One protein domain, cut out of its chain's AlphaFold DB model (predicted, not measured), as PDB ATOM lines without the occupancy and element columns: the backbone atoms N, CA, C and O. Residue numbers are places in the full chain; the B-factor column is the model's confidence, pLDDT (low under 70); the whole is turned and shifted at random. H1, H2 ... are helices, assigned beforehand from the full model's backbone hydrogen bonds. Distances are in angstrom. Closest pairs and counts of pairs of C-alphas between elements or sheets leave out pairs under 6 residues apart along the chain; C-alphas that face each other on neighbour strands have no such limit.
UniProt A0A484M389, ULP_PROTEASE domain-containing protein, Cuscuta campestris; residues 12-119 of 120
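What this domain is: This is residues 12 to 119 of the 120 residues of the protein "ULP_PROTEASE domain-containing protein" of Cuscuta campestris (UniProt A0A484M389). H2 sits in the middle of a loose group of helices: H4 stands at about right angles to it, H5 comes near its first residues, and the short H3 comes near its last ones. H1 is set off to one side, joined to H2 by a long link, and residues 22 to 36 stick out. The printed part has 108 residues with five named helices, H1 to H5 in chain order, and no named strand; the class is all helix. It is only just loose, close to compact, with a radius of gyration of the C-alphas of 16.1 A and spans of 42 by 38 by 30 A.

Where its parts are: H1, residues 12 to 27, begins with C-alpha 12 at (-49.564, -14.894, 29.725) and is 23.1 A long. H2, residues 54 to 67, measures 20.1 A. H3 is residues 73 to 78. H4, residues 87 to 102, measures 22.4 A. H5, residues 106 to 117, measures 16.9 A and ends with C-alpha 117 at (-56.143, -25.457, 40.605).

How they stand to each other: H1 is apart from H2, H3, H4 and H5. H2 touches H4 with residues 56 to 60 alone, about perpendicular at 85 degrees; their closest C-alphas, of Leu 56 and Ile 90, are 6.7 A apart. H2 and H3 are close but not clearly touching, the closest C-alphas, of Ile 65 and Phe 73, 6.3 A apart. H5 is close to H2 but not clearly touching, with the C-alphas of Gly 55 and Leu 116 closest at 7.5 A. In H1, H2, H3 and H4 every O i to N i+4 pair is within hydrogen-bond range; in H5, 6 of 8 are.

The domain as a whole: The C-alphas farthest apart, of Asn 29 and Glu 87, are 43.3 A apart. The printed part has no cut. The link from H1 to H2, 26 residues, is long. Mean pLDDT of the printed part is 78.0; residues 29 to 35, 80 to 82 and 103 to 119 are under 70.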
ATOM      1  N   GLU A  12     -48.321 -14.722  28.969       77.94
ATOM      2  CA  GLU A  12     -49.564 -14.894  29.725       77.94
ATOM      3  C   GLU A  12     -49.320 -15.171  31.217       77.94
ATOM      4  O   GLU A  12     -49.912 -14.524  32.080       77.94
ATOM      5  N   TRP A  13     -48.410 -16.090  31.559       77.44
ATOM      6  CA  TRP A  13     -48.163 -16.435  32.966       77.44
ATOM      7  C   TRP A  13     -47.463 -15.313  33.726       77.44
ATOM      8  O   TRP A  13     -47.737 -15.103  34.909       77.44
ATOM      9  N   THR A  14     -46.572 -14.579  33.053       81.00
ATOM     10  CA  THR A  14     -45.909 -13.421  33.656       81.00
ATOM     11  C   THR A  14     -46.914 -12.320  33.976       81.00
ATOM     12  O   THR A  14     -46.886 -11.781  35.080       81.00
ATOM     13  N   GLU A  15     -47.881 -12.070  33.087       85.25
ATOM     14  CA  GLU A  15     -48.939 -11.078  33.302       85.25
ATOM     15  C   GLU A  15     -49.871 -11.459  34.459       85.25
ATOM     16  O   GLU A  15     -50.197 -10.617  35.299       85.25
ATOM     17  N   VAL A  16     -50.266 -12.734  34.559       86.06
ATOM     18  CA  VAL A  16     -51.095 -13.229  35.674       86.06
ATOM     19  C   VAL A  16     -50.413 -12.986  37.021       86.06
ATOM     20  O   VAL A  16     -51.041 -12.490  37.961       86.06
ATOM     21  N   VAL A  17     -49.120 -13.298  37.125       84.19
ATOM     22  CA  VAL A  17     -48.362 -13.108  38.370       84.19
ATOM     23  C   VAL A  17     -48.120 -11.628  38.659       84.19
ATOM     24  O   VAL A  17     -48.280 -11.209  39.806       84.19
ATOM     25  N   ASP A  18     -47.791 -10.819  37.651       84.62
ATOM     26  CA  ASP A  18     -47.592  -9.378  37.826       84.62
ATOM     27  C   ASP A  18     -48.877  -8.699  38.333       84.62
ATOM     28  O   ASP A  18     -48.832  -7.917  39.290       84.62
ATOM     29  N   ASN A  19     -50.040  -9.074  37.790       87.56
ATOM     30  CA  ASN A  19     -51.343  -8.602  38.264       87.56
ATOM     31  C   ASN A  19     -51.620  -9.019  39.718       87.56
ATOM     32  O   ASN A  19     -52.057  -8.198  40.528       87.56
ATOM     33  N   ALA A  20     -51.318 -10.268  40.084       87.00
ATOM     34  CA  ALA A  20     -51.461 -10.741  41.460       87.00
ATOM     35  C   ALA A  20     -50.554  -9.972  42.438       87.00
ATOM     36  O   ALA A  20     -50.982  -9.627  43.542       87.00
ATOM     37  N   ILE A  21     -49.325  -9.635  42.031       84.69
ATOM     38  CA  ILE A  21     -48.401  -8.815  42.828       84.69
ATOM     39  C   ILE A  21     -48.967  -7.405  43.037       84.69
ATOM     40  O   ILE A  21     -48.868  -6.867  44.141       84.69
ATOM     41  N   VAL A  22     -49.555  -6.796  42.002       83.94
ATOM     42  CA  VAL A  22     -50.197  -5.475  42.108       83.94
ATOM     43  C   VAL A  22     -51.368  -5.512  43.093       83.94
ATOM     44  O   VAL A  22     -51.440  -4.657  43.976       83.94
ATOM     45  N   LEU A  23     -52.236  -6.524  43.004       86.69
ATOM     46  CA  LEU A  23     -53.365  -6.713  43.926       86.69
ATOM     47  C   LEU A  23     -52.911  -6.960  45.374       86.69
ATOM     48  O   LEU A  23     -53.473  -6.418  46.325       86.69
ATOM     49  N   TYR A  24     -51.858  -7.748  45.574       84.12
ATOM     50  CA  TYR A  24     -51.295  -7.957  46.907       84.12
ATOM     51  C   TYR A  24     -50.739  -6.653  47.503       84.12
ATOM     52  O   TYR A  24     -50.960  -6.342  48.671       84.12
ATOM     53  N   LYS A  25     -50.057  -5.841  46.686       79.31
ATOM     54  CA  LYS A  25     -49.535  -4.533  47.109       79.31
ATOM     55  C   LYS A  25     -50.636  -3.531  47.449       79.31
ATOM     56  O   LYS A  25     -50.420  -2.710  48.328       79.31
ATOM     57  N   SER A  26     -51.782  -3.565  46.766       81.81
ATOM     58  CA  SER A  26     -52.896  -2.658  47.075       81.81
ATOM     59  C   SER A  26     -53.641  -3.038  48.357       81.81
ATOM     60  O   SER A  26     -54.230  -2.170  48.995       81.81
ATOM     61  N   THR A  27     -53.611  -4.315  48.749       83.06
ATOM     62  CA  THR A  27     -54.295  -4.829  49.951       83.06
ATOM     63  C   THR A  27     -53.443  -4.729  51.214       83.06
ATOM     64  O   THR A  27     -53.965  -4.474  52.300       83.06
ATOM     65  N   MET A  28     -52.126  -4.885  51.096       74.38
ATOM     66  CA  MET A  28     -51.201  -4.583  52.181       74.38
ATOM     67  C   MET A  28     -50.976  -3.070  52.224       74.38
ATOM     68  O   MET A  28     -50.201  -2.549  51.433       74.38
ATOM     69  N   ASN A  29     -51.599  -2.360  53.173       66.50
ATOM     70  CA  ASN A  29     -51.360  -0.932  53.492       66.50
ATOM     71  C   ASN A  29     -49.916  -0.628  53.971       66.50
ATOM     72  O   ASN A  29     -49.665   0.291  54.749       66.50
ATOM     73  N   THR A  30     -48.945  -1.423  53.540       59.38
ATOM     74  CA  THR A  30     -47.543  -1.354  53.901       59.38
ATOM     75  C   THR A  30     -46.790  -0.767  52.709       59.38
ATOM     76  O   THR A  30     -46.948  -1.269  51.594       59.38
ATOM     77  N   PRO A  31     -45.925   0.245  52.896       58.12
ATOM     78  CA  PRO A  31     -45.047   0.739  51.842       58.12
ATOM     79  C   PRO A  31     -43.954  -0.304  51.563       58.12
ATOM     80  O   PRO A  31     -42.790  -0.131  51.921       58.12
ATOM     81  N   MET A  32     -44.319  -1.435  50.954       58.34
ATOM     82  CA  MET A  32     -43.346  -2.380  50.428       58.34
ATOM     83  C   MET A  32     -42.493  -1.629  49.410       58.34
ATOM     84  O   MET A  32     -43.015  -1.002  48.485       58.34
ATOM     85  N   LEU A  33     -41.176  -1.675  49.625       55.69
ATOM     86  CA  LEU A  33     -40.160  -1.098  48.751       55.69
ATOM     87  C   LEU A  33     -40.561  -1.286  47.284       55.69
ATOM     88  O   LEU A  33     -40.941  -2.390  46.886       55.69
ATOM     89  N   LYS A  34     -40.427  -0.223  46.482       60.84
ATOM     90  CA  LYS A  34     -40.639  -0.182  45.021       60.84
ATOM     91  C   LYS A  34     -39.646  -1.078  44.253       60.84
ATOM     92  O   LYS A  34     -39.151  -0.700  43.195       60.84
ATOM     93  N   LYS A  35     -39.277  -2.240  44.797       66.88
ATOM     94  CA  LYS A  35     -38.415  -3.212  44.145       66.88
ATOM     95  C   LYS A  35     -39.130  -3.689  42.890       66.88
ATOM     96  O   LYS A  35     -40.263  -4.178  42.941       66.88
ATOM     97  N   LYS A  36     -38.455  -3.478  41.765       70.31
ATOM     98  CA  LYS A  36     -38.856  -3.993  40.464       70.31
ATOM     99  C   LYS A  36     -38.852  -5.519  40.540       70.31
ATOM    100  O   LYS A  36     -37.904  -6.099  41.063       70.31
ATOM    101  N   VAL A  37     -39.920  -6.140  40.052       76.88
ATOM    102  CA  VAL A  37     -39.992  -7.595  39.902       76.88
ATOM    103  C   VAL A  37     -39.017  -7.983  38.792       76.88
ATOM    104  O   VAL A  37     -39.060  -7.404  37.704       76.88
ATOM    105  N   SER A  38     -38.100  -8.903  39.085       79.25
ATOM    106  CA  SER A  38     -37.220  -9.516  38.093       79.25
ATOM    107  C   SER A  38     -37.657 -10.954  37.852       79.25
ATOM    108  O   SER A  38     -37.823 -11.740  38.784       79.25
ATOM    109  N   TRP A  39     -37.840 -11.289  36.580       80.94
ATOM    110  CA  TRP A  39     -38.107 -12.649  36.138       80.94
ATOM    111  C   TRP A  39     -36.775 -13.341  35.854       80.94
ATOM    112  O   TRP A  39     -36.026 -12.911  34.979       80.94
ATOM    113  N   GLU A  40     -36.468 -14.400  36.601       79.38
ATOM    114  CA  GLU A  40     -35.228 -15.165  36.443       79.38
ATOM    115  C   GLU A  40     -35.517 -16.615  36.048       79.38
ATOM    116  O   GLU A  40     -36.393 -17.280  36.609       79.38
ATOM    117  N   ASN A  41     -34.756 -17.121  35.073       77.69
ATOM    118  CA  ASN A  41     -34.836 -18.520  34.675       77.69
ATOM    119  C   ASN A  41     -33.944 -19.379  35.579       77.69
ATOM    120  O   ASN A  41     -32.718 -19.312  35.529       77.69
ATOM    121  N   MET A  42     -34.585 -20.235  36.365       84.19
ATOM    122  CA  MET A  42     -33.943 -21.116  37.336       84.19
ATOM    123  C   MET A  42     -33.602 -22.465  36.688       84.19
ATOM    124  O   MET A  42     -34.212 -23.490  36.989       84.19
ATOM    125  N   ALA A  43     -32.654 -22.473  35.748       82.06
ATOM    126  CA  ALA A  43     -32.335 -23.656  34.939       82.06
ATOM    127  C   ALA A  43     -31.737 -24.831  35.747       82.06
ATOM    128  O   ALA A  43     -31.734 -25.982  35.284       82.06
ATOM    129  N   GLY A  44     -31.212 -24.541  36.939       87.31
ATOM    130  CA  GLY A  44     -30.578 -25.479  37.861       87.31
ATOM    131  C   GLY A  44     -31.515 -26.210  38.811       87.31
ATOM    132  O   GLY A  44     -31.032 -27.042  39.573       87.31
ATOM    133  N   ILE A  45     -32.823 -25.936  38.785       89.06
ATOM    134  CA  ILE A  45     -33.762 -26.670  39.642       89.06
ATOM    135  C   ILE A  45     -33.737 -28.176  39.321       89.06
ATOM    136  O   ILE A  45     -33.586 -28.543  38.142       89.06
ATOM    137  N   PRO A  46     -33.899 -29.049  40.331       90.81
ATOM    138  CA  PRO A  46     -34.076 -30.482  40.116       90.81
ATOM    139  C   PRO A  46     -35.218 -30.762  39.140       90.81
ATOM    140  O   PRO A  46     -36.277 -30.162  39.230       90.81
ATOM    141  N   MET A  47     -35.013 -31.641  38.164       90.00
ATOM    142  CA  MET A  47     -36.056 -31.977  37.190       90.00
ATOM    143  C   MET A  47     -36.811 -33.219  37.649       90.00
ATOM    144  O   MET A  47     -36.185 -34.174  38.114       90.00
ATOM    145  N   GLN A  48     -38.131 -33.246  37.474       90.69
ATOM    146  CA  GLN A  48     -38.860 -34.498  37.631       90.69
ATOM    147  C   GLN A  48     -38.609 -35.411  36.429       90.69
ATOM    148  O   GLN A  48     -38.583 -34.955  35.287       90.69
ATOM    149  N   LYS A  49     -38.434 -36.710  36.680       87.94
ATOM    150  CA  LYS A  49     -38.256 -37.714  35.615       87.94
ATOM    151  C   LYS A  49     -39.590 -38.329  35.171       87.94
ATOM    152  O   LYS A  49     -39.718 -38.740  34.024       87.94
ATOM    153  N   GLY A  50     -40.573 -38.381  36.073       85.19
ATOM    154  CA  GLY A  50     -41.919 -38.898  35.813       85.19
ATOM    155  C   GLY A  50     -42.928 -37.818  35.414       85.19
ATOM    156  O   GLY A  50     -42.613 -36.631  35.353       85.19
ATOM    157  N   SER A  51     -44.171 -38.237  35.168       85.00
ATOM    158  CA  SER A  51     -45.281 -37.352  34.783       85.00
ATOM    159  C   SER A  51     -46.199 -36.944  35.941       85.00
ATOM    160  O   SER A  51     -47.033 -36.062  35.758       85.00
ATOM    161  N   VAL A  52     -46.055 -37.555  37.123       88.00
ATOM    162  CA  VAL A  52     -47.050 -37.459  38.212       88.00
ATOM    163  C   VAL A  52     -46.558 -36.743  39.471       88.00
ATOM    164  O   VAL A  52     -47.364 -36.381  40.324       88.00
ATOM    165  N   ASP A  53     -45.254 -36.497  39.601       90.12
ATOM    166  CA  ASP A  53     -44.671 -35.963  40.839       90.12
ATOM    167  C   ASP A  53     -44.566 -34.425  40.857       90.12
ATOM    168  O   ASP A  53     -43.997 -33.855  41.788       90.12
ATOM    169  N   CYS A  54     -45.137 -33.713  39.877       90.44
ATOM    170  CA  CYS A  54     -44.859 -32.283  39.677       90.44
ATOM    171  C   CYS A  54     -45.284 -31.451  40.887       90.44
ATOM    172  O   CYS A  54     -44.539 -30.578  41.336       90.44
ATOM    173  N   GLY A  55     -46.433 -31.786  41.479       89.69
ATOM    174  CA  GLY A  55     -46.915 -31.165  42.709       89.69
ATOM    175  C   GLY A  55     -45.972 -31.384  43.896       89.69
ATOM    176  O   GLY A  55     -45.755 -30.463  44.681       89.69
ATOM    177  N   LEU A  56     -45.347 -32.561  44.010       91.88
ATOM    178  CA  LEU A  56     -44.379 -32.869  45.073       91.88
ATOM    179  C   LEU A  56     -43.076 -32.085  44.905       91.88
ATOM    180  O   LEU A  56     -42.538 -31.580  45.895       91.88
ATOM    181  N   PHE A  57     -42.615 -31.913  43.667       93.00
ATOM    182  CA  PHE A  57     -41.458 -31.074  43.357       93.00
ATOM    183  C   PHE A  57     -41.740 -29.599  43.667       93.00
ATOM    184  O   PHE A  57     -40.963 -28.978  44.389       93.00
ATOM    185  N   VAL A  58     -42.883 -29.053  43.225       91.62
ATOM    186  CA  VAL A  58     -43.286 -27.669  43.550       91.62
ATOM    187  C   VAL A  58     -43.382 -27.472  45.061       91.62
ATOM    188  O   VAL A  58     -42.832 -26.510  45.596       91.62
ATOM    189  N   MET A  59     -44.012 -28.408  45.775       91.88
ATOM    190  CA  MET A  59     -44.058 -28.376  47.234       91.88
ATOM    191  C   MET A  59     -42.657 -28.320  47.833       91.88
ATOM    192  O   MET A  59     -42.402 -27.517  48.732       91.88
ATOM    193  N   ARG A  60     -41.735 -29.177  47.383       92.00
ATOM    194  CA  ARG A  60     -40.343 -29.187  47.855       92.00
ATOM    195  C   ARG A  60     -39.657 -27.842  47.607       92.00
ATOM    196  O   ARG A  60     -39.121 -27.302  48.572       92.00
ATOM    197  N   TYR A  61     -39.780 -27.261  46.411       90.88
ATOM    198  CA  TYR A  61     -39.227 -25.934  46.115       90.88
ATOM    199  C   TYR A  61     -39.728 -24.876  47.092       90.88
ATOM    200  O   TYR A  61     -38.925 -24.141  47.658       90.88
ATOM    201  N   MET A  62     -41.040 -24.836  47.343       90.44
ATOM    202  CA  MET A  62     -41.633 -23.849  48.248       90.44
ATOM    203  C   MET A  62     -41.099 -23.982  49.676       90.44
ATOM    204  O   MET A  62     -40.797 -22.975  50.308       90.44
ATOM    205  N   LYS A  63     -40.912 -25.208  50.185       89.25
ATOM    206  CA  LYS A  63     -40.297 -25.403  51.511       89.25
ATOM    207  C   LYS A  63     -38.858 -24.915  51.538       89.25
ATOM    208  O   LYS A  63     -38.494 -24.244  52.493       89.25
ATOM    209  N   GLU A  64     -38.063 -25.235  50.522       88.69
ATOM    210  CA  GLU A  64     -36.666 -24.795  50.464       88.69
ATOM    211  C   GLU A  64     -36.558 -23.265  50.385       88.69
ATOM    212  O   GLU A  64     -35.754 -22.692  51.112       88.69
ATOM    213  N   ILE A  65     -37.434 -22.594  49.624       88.56
ATOM    214  CA  ILE A  65     -37.530 -21.124  49.592       88.56
ATOM    215  C   ILE A  65     -37.908 -20.568  50.972       88.56
ATOM    216  O   ILE A  65     -37.279 -19.631  51.449       88.56
ATOM    217  N   CYS A  66     -38.911 -21.142  51.647       87.75
ATOM    218  CA  CYS A  66     -39.321 -20.681  52.978       87.75
ATOM    219  C   CYS A  66     -38.266 -20.939  54.069       87.75
ATOM    220  O   CYS A  66     -38.263 -20.250  55.087       87.75
ATOM    221  N   GLN A  67     -37.420 -21.957  53.903       88.12
ATOM    222  CA  GLN A  67     -36.361 -22.305  54.853       88.12
ATOM    223  C   GLN A  67     -35.058 -21.541  54.599       88.12
ATOM    224  O   GLN A  67     -34.225 -21.456  55.504       88.12
ATOM    225  N   ASP A  68     -34.884 -20.980  53.403       87.06
ATOM    226  CA  ASP A  68     -33.732 -20.167  53.047       87.06
ATOM    227  C   ASP A  68     -33.805 -18.781  53.702       87.06
ATOM    228  O   ASP A  68     -34.481 -17.862  53.238       87.06
ATOM    229  N   LYS A  69     -33.074 -18.632  54.807       86.75
ATOM    230  CA  LYS A  69     -32.985 -17.374  55.559       86.75
ATOM    231  C   LYS A  69     -32.064 -16.346  54.900       86.75
ATOM    232  O   LYS A  69     -32.157 -15.168  55.231       86.75
ATOM    233  N   GLU A  70     -31.176 -16.782  54.008       84.50
ATOM    234  CA  GLU A  70     -30.175 -15.929  53.358       84.50
ATOM    235  C   GLU A  70     -30.638 -15.422  51.986       84.50
ATOM    236  O   GLU A  70     -29.969 -14.586  51.377       84.50
ATOM    237  N   VAL A  71     -31.799 -15.897  51.514       78.69
ATOM    238  CA  VAL A  71     -32.410 -15.533  50.224       78.69
ATOM    239  C   VAL A  71     -31.453 -15.817  49.049       78.69
ATOM    240  O   VAL A  71     -31.450 -15.131  48.028       78.69
ATOM    241  N   GLN A  72     -30.624 -16.854  49.190       82.31
ATOM    242  CA  GLN A  72     -29.662 -17.332  48.192       82.31
ATOM    243  C   GLN A  72     -30.267 -18.370  47.234       82.31
ATOM    244  O   GLN A  72     -29.574 -18.920  46.377       82.31
ATOM    245  N   PHE A  73     -31.566 -18.656  47.331       81.44
ATOM    246  CA  PHE A  73     -32.228 -19.649  46.489       81.44
ATOM    247  C   PHE A  73     -32.062 -19.319  44.996       81.44
ATOM    248  O   PHE A  73     -31.850 -20.223  44.186       81.44
ATOM    249  N   ALA A  74     -32.115 -18.025  44.647       80.25
ATOM    250  CA  ALA A  74     -31.940 -17.513  43.291       80.25
ATOM    251  C   ALA A  74     -30.575 -17.920  42.720       80.25
ATOM    252  O   ALA A  74     -30.490 -18.615  41.708       80.25
ATOM    253  N   SER A  75     -29.500 -17.581  43.434       82.50
ATOM    254  CA  SER A  75     -28.128 -17.880  43.018       82.50
ATOM    255  C   SER A  75     -27.857 -19.389  42.968       82.50
ATOM    256  O   SER A  75     -27.215 -19.860  42.025       82.50
ATOM    257  N   LYS A  76     -28.412 -20.161  43.915       82.38
ATOM    258  CA  LYS A  76     -28.275 -21.625  43.985       82.38
ATOM    259  C   LYS A  76     -28.817 -22.339  42.743       82.38
ATOM    260  O   LYS A  76     -28.227 -23.327  42.309       82.38
ATOM    261  N   TRP A  77     -29.933 -21.876  42.177       84.88
ATOM    262  CA  TRP A  77     -30.618 -22.565  41.072       84.88
ATOM    263  C   TRP A  77     -30.597 -21.812  39.737       84.88
ATOM    264  O   TRP A  77     -31.113 -22.328  38.743       84.88
ATOM    265  N   ALA A  78     -29.972 -20.635  39.676       80.62
ATOM    266  CA  ALA A  78     -29.814 -19.871  38.440       80.62
ATOM    267  C   ALA A  78     -29.031 -20.647  37.365       80.62
ATOM    268  O   ALA A  78     -29.360 -20.594  36.180       80.62
ATOM    269  N   ARG A  79     -27.993 -21.396  37.757       77.75
ATOM    270  CA  ARG A  79     -27.127 -22.128  36.819       77.75
ATOM    271  C   ARG A  79     -27.459 -23.611  36.789       77.75
ATOM    272  O   ARG A  79     -27.724 -24.209  37.825       77.75
ATOM    273  N   ARG A  80     -27.394 -24.215  35.596       65.75
ATOM    274  CA  ARG A  80     -27.518 -25.672  35.432       65.75
ATOM    275  C   ARG A  80     -26.475 -26.372  36.308       65.75
ATOM    276  O   ARG A  80     -25.282 -26.140  36.143       65.75
ATOM    277  N   GLY A  81     -26.947 -27.231  37.200       68.19
ATOM    278  CA  GLY A  81     -26.136 -28.155  37.983       68.19
ATOM    279  C   GLY A  81     -26.781 -29.538  37.981       68.19
ATOM    280  O   GLY A  81     -27.930 -29.685  37.563       68.19
ATOM    281  N   ASN A  82     -26.058 -30.542  38.474       69.75
ATOM    282  CA  ASN A  82     -26.538 -31.928  38.566       69.75
ATOM    283  C   ASN A  82     -27.347 -32.178  39.851       69.75
ATOM    284  O   ASN A  82     -27.300 -33.267  40.414       69.75
ATOM    285  N   LEU A  83     -28.038 -31.153  40.358       81.06
ATOM    286  CA  LEU A  83     -28.904 -31.307  41.519       81.06
ATOM    287  C   LEU A  83     -30.131 -32.116  41.099       81.06
ATOM    288  O   LEU A  83     -30.925 -31.674  40.270       81.06
ATOM    289  N   GLU A  84     -30.282 -33.292  41.691       88.19
ATOM    290  CA  GLU A  84     -31.444 -34.155  41.529       88.19
ATOM    291  C   GLU A  84     -32.026 -34.465  42.904       88.19
ATOM    292  O   GLU A  84     -31.289 -34.644  43.874       88.19
ATOM    293  N   TYR A  85     -33.354 -34.523  42.986       91.69
ATOM    294  CA  TYR A  85     -34.007 -35.076  44.163       91.69
ATOM    295  C   TYR A  85     -33.990 -36.592  44.081       91.69
ATOM    296  O   TYR A  85     -34.289 -37.178  43.038       91.69
ATOM    297  N   THR A  86     -33.640 -37.213  45.199       92.38
ATOM    298  CA  THR A  86     -33.699 -38.663  45.353       92.38
ATOM    299  C   THR A  86     -35.143 -39.122  45.530       92.38
ATOM    300  O   THR A  86     -36.039 -38.329  45.829       92.38
ATOM    301  N   GLU A  87     -35.393 -40.419  45.377       90.00
ATOM    302  CA  GLU A  87     -36.716 -40.972  45.671       90.00
ATOM    303  C   GLU A  87     -37.098 -40.762  47.145       90.00
ATOM    304  O   GLU A  87     -38.241 -40.413  47.446       90.00
ATOM    305  N   ASP A  88     -36.123 -40.856  48.055       93.12
ATOM    306  CA  ASP A  88     -36.306 -40.585  49.482       93.12
ATOM    307  C   ASP A  88     -36.721 -39.136  49.749       93.12
ATOM    308  O   ASP A  88     -37.632 -38.895  50.546       93.12
ATOM    309  N   ASP A  89     -36.135 -38.167  49.035       91.56
ATOM    310  CA  ASP A  89     -36.543 -36.762  49.127       91.56
ATOM    311  C   ASP A  89     -38.021 -36.575  48.779       91.56
ATOM    312  O   ASP A  89     -38.712 -35.774  49.417       91.56
ATOM    313  N   ILE A  90     -38.509 -37.303  47.772       91.25
ATOM    314  CA  ILE A  90     -39.900 -37.243  47.319       91.25
ATOM    315  C   ILE A  90     -40.818 -37.994  48.287       91.25
ATOM    316  O   ILE A  90     -41.860 -37.466  48.691       91.25
ATOM    317  N   ASN A  91     -40.421 -39.185  48.729       91.88
ATOM    318  CA  ASN A  91     -41.170 -40.000  49.682       91.88
ATOM    319  C   ASN A  91     -41.323 -39.298  51.033       91.88
ATOM    320  O   ASN A  91     -42.415 -39.297  51.609       91.88
ATOM    321  N   GLN A  92     -40.292 -38.596  51.503       92.94
ATOM    322  CA  GLN A  92     -40.386 -37.758  52.695       92.94
ATOM    323  C   GLN A  92     -41.487 -36.700  52.546       92.94
ATOM    324  O   GLN A  92     -42.277 -36.501  53.470       92.94
ATOM    325  N   ARG A  93     -41.596 -36.044  51.381       90.38
ATOM    326  CA  ARG A  93     -42.650 -35.045  51.133       90.38
ATOM    327  C   ARG A  93     -44.034 -35.674  51.066       90.38
ATOM    328  O   ARG A  93     -44.961 -35.089  51.620       90.38
ATOM    329  N   LYS A  94     -44.170 -36.874  50.490       89.44
ATOM    330  CA  LYS A  94     -45.424 -37.650  50.530       89.44
ATOM    331  C   LYS A  94     -45.859 -37.922  51.972       89.44
ATOM    332  O   LYS A  94     -47.007 -37.662  52.321       89.44
ATOM    333  N   VAL A  95     -44.939 -38.373  52.828       91.62
ATOM    334  CA  VAL A  95     -45.218 -38.648  54.248       91.62
ATOM    335  C   VAL A  95     -45.569 -37.373  55.013       91.62
ATOM    336  O   VAL A  95     -46.522 -37.365  55.791       91.62
ATOM    337  N   GLU A  96     -44.825 -36.283  54.811       88.75
ATOM    338  CA  GLU A  96     -45.124 -34.986  55.429       88.75
ATOM    339  C   GLU A  96     -46.508 -34.472  55.017       88.75
ATOM    340  O   GLU A  96     -47.282 -34.036  55.871       88.75
ATOM    341  N   PHE A  97     -46.836 -34.568  53.727       84.25
ATOM    342  CA  PHE A  97     -48.132 -34.168  53.197       84.25
ATOM    343  C   PHE A  97     -49.266 -35.028  53.765       84.25
ATOM    344  O   PHE A  97     -50.248 -34.482  54.260       84.25
ATOM    345  N   ALA A  98     -49.102 -36.354  53.789       85.00
ATOM    346  CA  ALA A  98     -50.073 -37.272  54.382       85.00
ATOM    347  C   ALA A  98     -50.311 -36.972  55.871       85.00
ATOM    348  O   ALA A  98     -51.450 -36.862  56.313       85.00
ATOM    349  N   LYS A  99     -49.247 -36.741  56.652       84.69
ATOM    350  CA  LYS A  99     -49.377 -36.334  58.062       84.69
ATOM    351  C   LYS A  99     -50.167 -35.036  58.205       84.69
ATOM    352  O   LYS A  99     -50.970 -34.910  59.128       84.69
ATOM    353  N   TYR A 100     -49.940 -34.073  57.314       80.19
ATOM    354  CA  TYR A 100     -50.648 -32.800  57.342       80.19
ATOM    355  C   TYR A 100     -52.144 -32.961  57.034       80.19
ATOM    356  O   TYR A 100     -52.980 -32.419  57.760       80.19
ATOM    357  N   THR A 101     -52.494 -33.733  56.002       73.44
ATOM    358  CA  THR A 101     -53.892 -33.959  55.599       73.44
ATOM    359  C   THR A 101     -54.659 -34.788  56.626       73.44
ATOM    360  O   THR A 101     -55.796 -34.449  56.957       73.44
ATOM    361  N   THR A 102     -54.034 -35.807  57.225       74.62
ATOM    362  CA  THR A 102     -54.643 -36.607  58.301       74.62
ATOM    363  C   THR A 102     -54.866 -35.795  59.581       74.62
ATOM    364  O   THR A 102     -55.823 -36.047  60.308       74.62
ATOM    365  N   LYS A 103     -54.036 -34.779  59.857       67.19
ATOM    366  CA  LYS A 103     -54.127 -33.960  61.078       67.19
ATOM    367  C   LYS A 103     -55.217 -32.868  61.032       67.19
ATOM    368  O   LYS A 103     -55.345 -32.135  62.002       67.19
ATOM    369  N   LYS A 104     -56.017 -32.770  59.953       58.06
ATOM    370  CA  LYS A 104     -57.111 -31.784  59.758       58.06
ATOM    371  C   LYS A 104     -56.741 -30.364  60.224       58.06
ATOM    372  O   LYS A 104     -57.338 -29.821  61.146       58.06
ATOM    373  N   ASN A 105     -55.799 -29.726  59.536       56.25
ATOM    374  CA  ASN A 105     -55.664 -28.269  59.597       56.25
ATOM    375  C   ASN A 105     -56.266 -27.667  58.321       56.25
ATOM    376  O   ASN A 105     -55.678 -27.733  57.242       56.25
ATOM    377  N   SER A 106     -57.474 -27.118  58.450       55.56
ATOM    378  CA  SER A 106     -58.303 -26.586  57.359       55.56
ATOM    379  C   SER A 106     -57.653 -25.430  56.585       55.56
ATOM    380  O   SER A 106     -57.964 -25.236  55.414       55.56
ATOM    381  N   SER A 107     -56.710 -24.695  57.184       55.00
ATOM    382  CA  SER A 107     -56.156 -23.475  56.580       55.00
ATOM    383  C   SER A 107     -55.066 -23.679  55.511       55.00
ATOM    384  O   SER A 107     -55.072 -22.914  54.551       55.00
ATOM    385  N   LEU A 108     -54.162 -24.682  55.575       52.50
ATOM    386  CA  LEU A 108     -53.277 -24.935  54.407       52.50
ATOM    387  C   LEU A 108     -53.971 -25.766  53.329       52.50
ATOM    388  O   LEU A 108     -53.535 -25.703  52.185       52.50
ATOM    389  N   MET A 109     -55.025 -26.532  53.639       54.66
ATOM    390  CA  MET A 109     -55.750 -27.257  52.587       54.66
ATOM    391  C   MET A 109     -56.316 -26.269  51.545       54.66
ATOM    392  O   MET A 109     -56.245 -26.536  50.352       54.66
ATOM    393  N   LEU A 110     -56.739 -25.076  51.991       53.25
ATOM    394  CA  LEU A 110     -57.121 -23.944  51.136       53.25
ATOM    395  C   LEU A 110     -55.950 -23.386  50.310       53.25
ATOM    396  O   LEU A 110     -56.095 -23.211  49.104       53.25
ATOM    397  N   MET A 111     -54.779 -23.164  50.921       53.91
ATOM    398  CA  MET A 111     -53.575 -22.718  50.195       53.91
ATOM    399  C   MET A 111     -53.155 -23.732  49.117       53.91
ATOM    400  O   MET A 111     -52.773 -23.346  48.015       53.91
ATOM    401  N   PHE A 112     -53.262 -25.031  49.408       54.34
ATOM    402  CA  PHE A 112     -52.932 -26.093  48.459       54.34
ATOM    403  C   PHE A 112     -53.973 -26.261  47.351       54.34
ATOM    404  O   PHE A 112     -53.568 -26.486  46.214       54.34
ATOM    405  N   SER A 113     -55.273 -26.102  47.627       48.88
ATOM    406  CA  SER A 113     -56.304 -26.097  46.577       48.88
ATOM    407  C   SER A 113     -56.057 -24.999  45.545       48.88
ATOM    408  O   SER A 113     -56.095 -25.286  44.352       48.88
ATOM    409  N   VAL A 114     -55.707 -23.786  45.987       50.38
ATOM    410  CA  VAL A 114     -55.420 -22.663  45.079       50.38
ATOM    411  C   VAL A 114     -54.205 -22.956  44.188       50.38
ATOM    412  O   VAL A 114     -54.237 -22.671  42.995       50.38
ATOM    413  N   VAL A 115     -53.150 -23.574  44.733       50.03
ATOM    414  CA  VAL A 115     -51.952 -23.934  43.951       50.03
ATOM    415  C   VAL A 115     -52.217 -25.107  42.999       50.03
ATOM    416  O   VAL A 115     -51.709 -25.106  41.882       50.03
ATOM    417  N   LEU A 116     -53.020 -26.097  43.404       45.25
ATOM    418  CA  LEU A 116     -53.342 -27.258  42.568       45.25
ATOM    419  C   LEU A 116     -54.294 -26.892  41.415       45.25
ATOM    420  O   LEU A 116     -54.136 -27.411  40.316       45.25
ATOM    421  N   GLN A 117     -55.234 -25.968  41.641       40.28
ATOM    422  CA  GLN A 117     -56.143 -25.457  40.605       40.28
ATOM    423  C   GLN A 117     -55.447 -24.580  39.560       40.28
ATOM    424  O   GLN A 117     -55.976 -24.426  38.469       40.28
ATOM    425  N   ALA A 118     -54.266 -24.036  39.861       38.16
ATOM    426  CA  ALA A 118     -53.449 -23.303  38.893       38.16
ATOM    427  C   ALA A 118     -52.512 -24.211  38.068       38.16
ATOM    428  O   ALA A 118     -51.813 -23.722  37.183       38.16
ATOM    429  N   ALA A 119     -52.449 -25.512  38.380       34.03
ATOM    430  CA  ALA A 119     -51.540 -26.475  37.754       34.03
ATOM    431  C   ALA A 119     -52.235 -27.484  36.813       34.03
ATOM    432  O   ALA A 119     -51.548 -28.340  36.248       34.03
TER     433      ALA A 119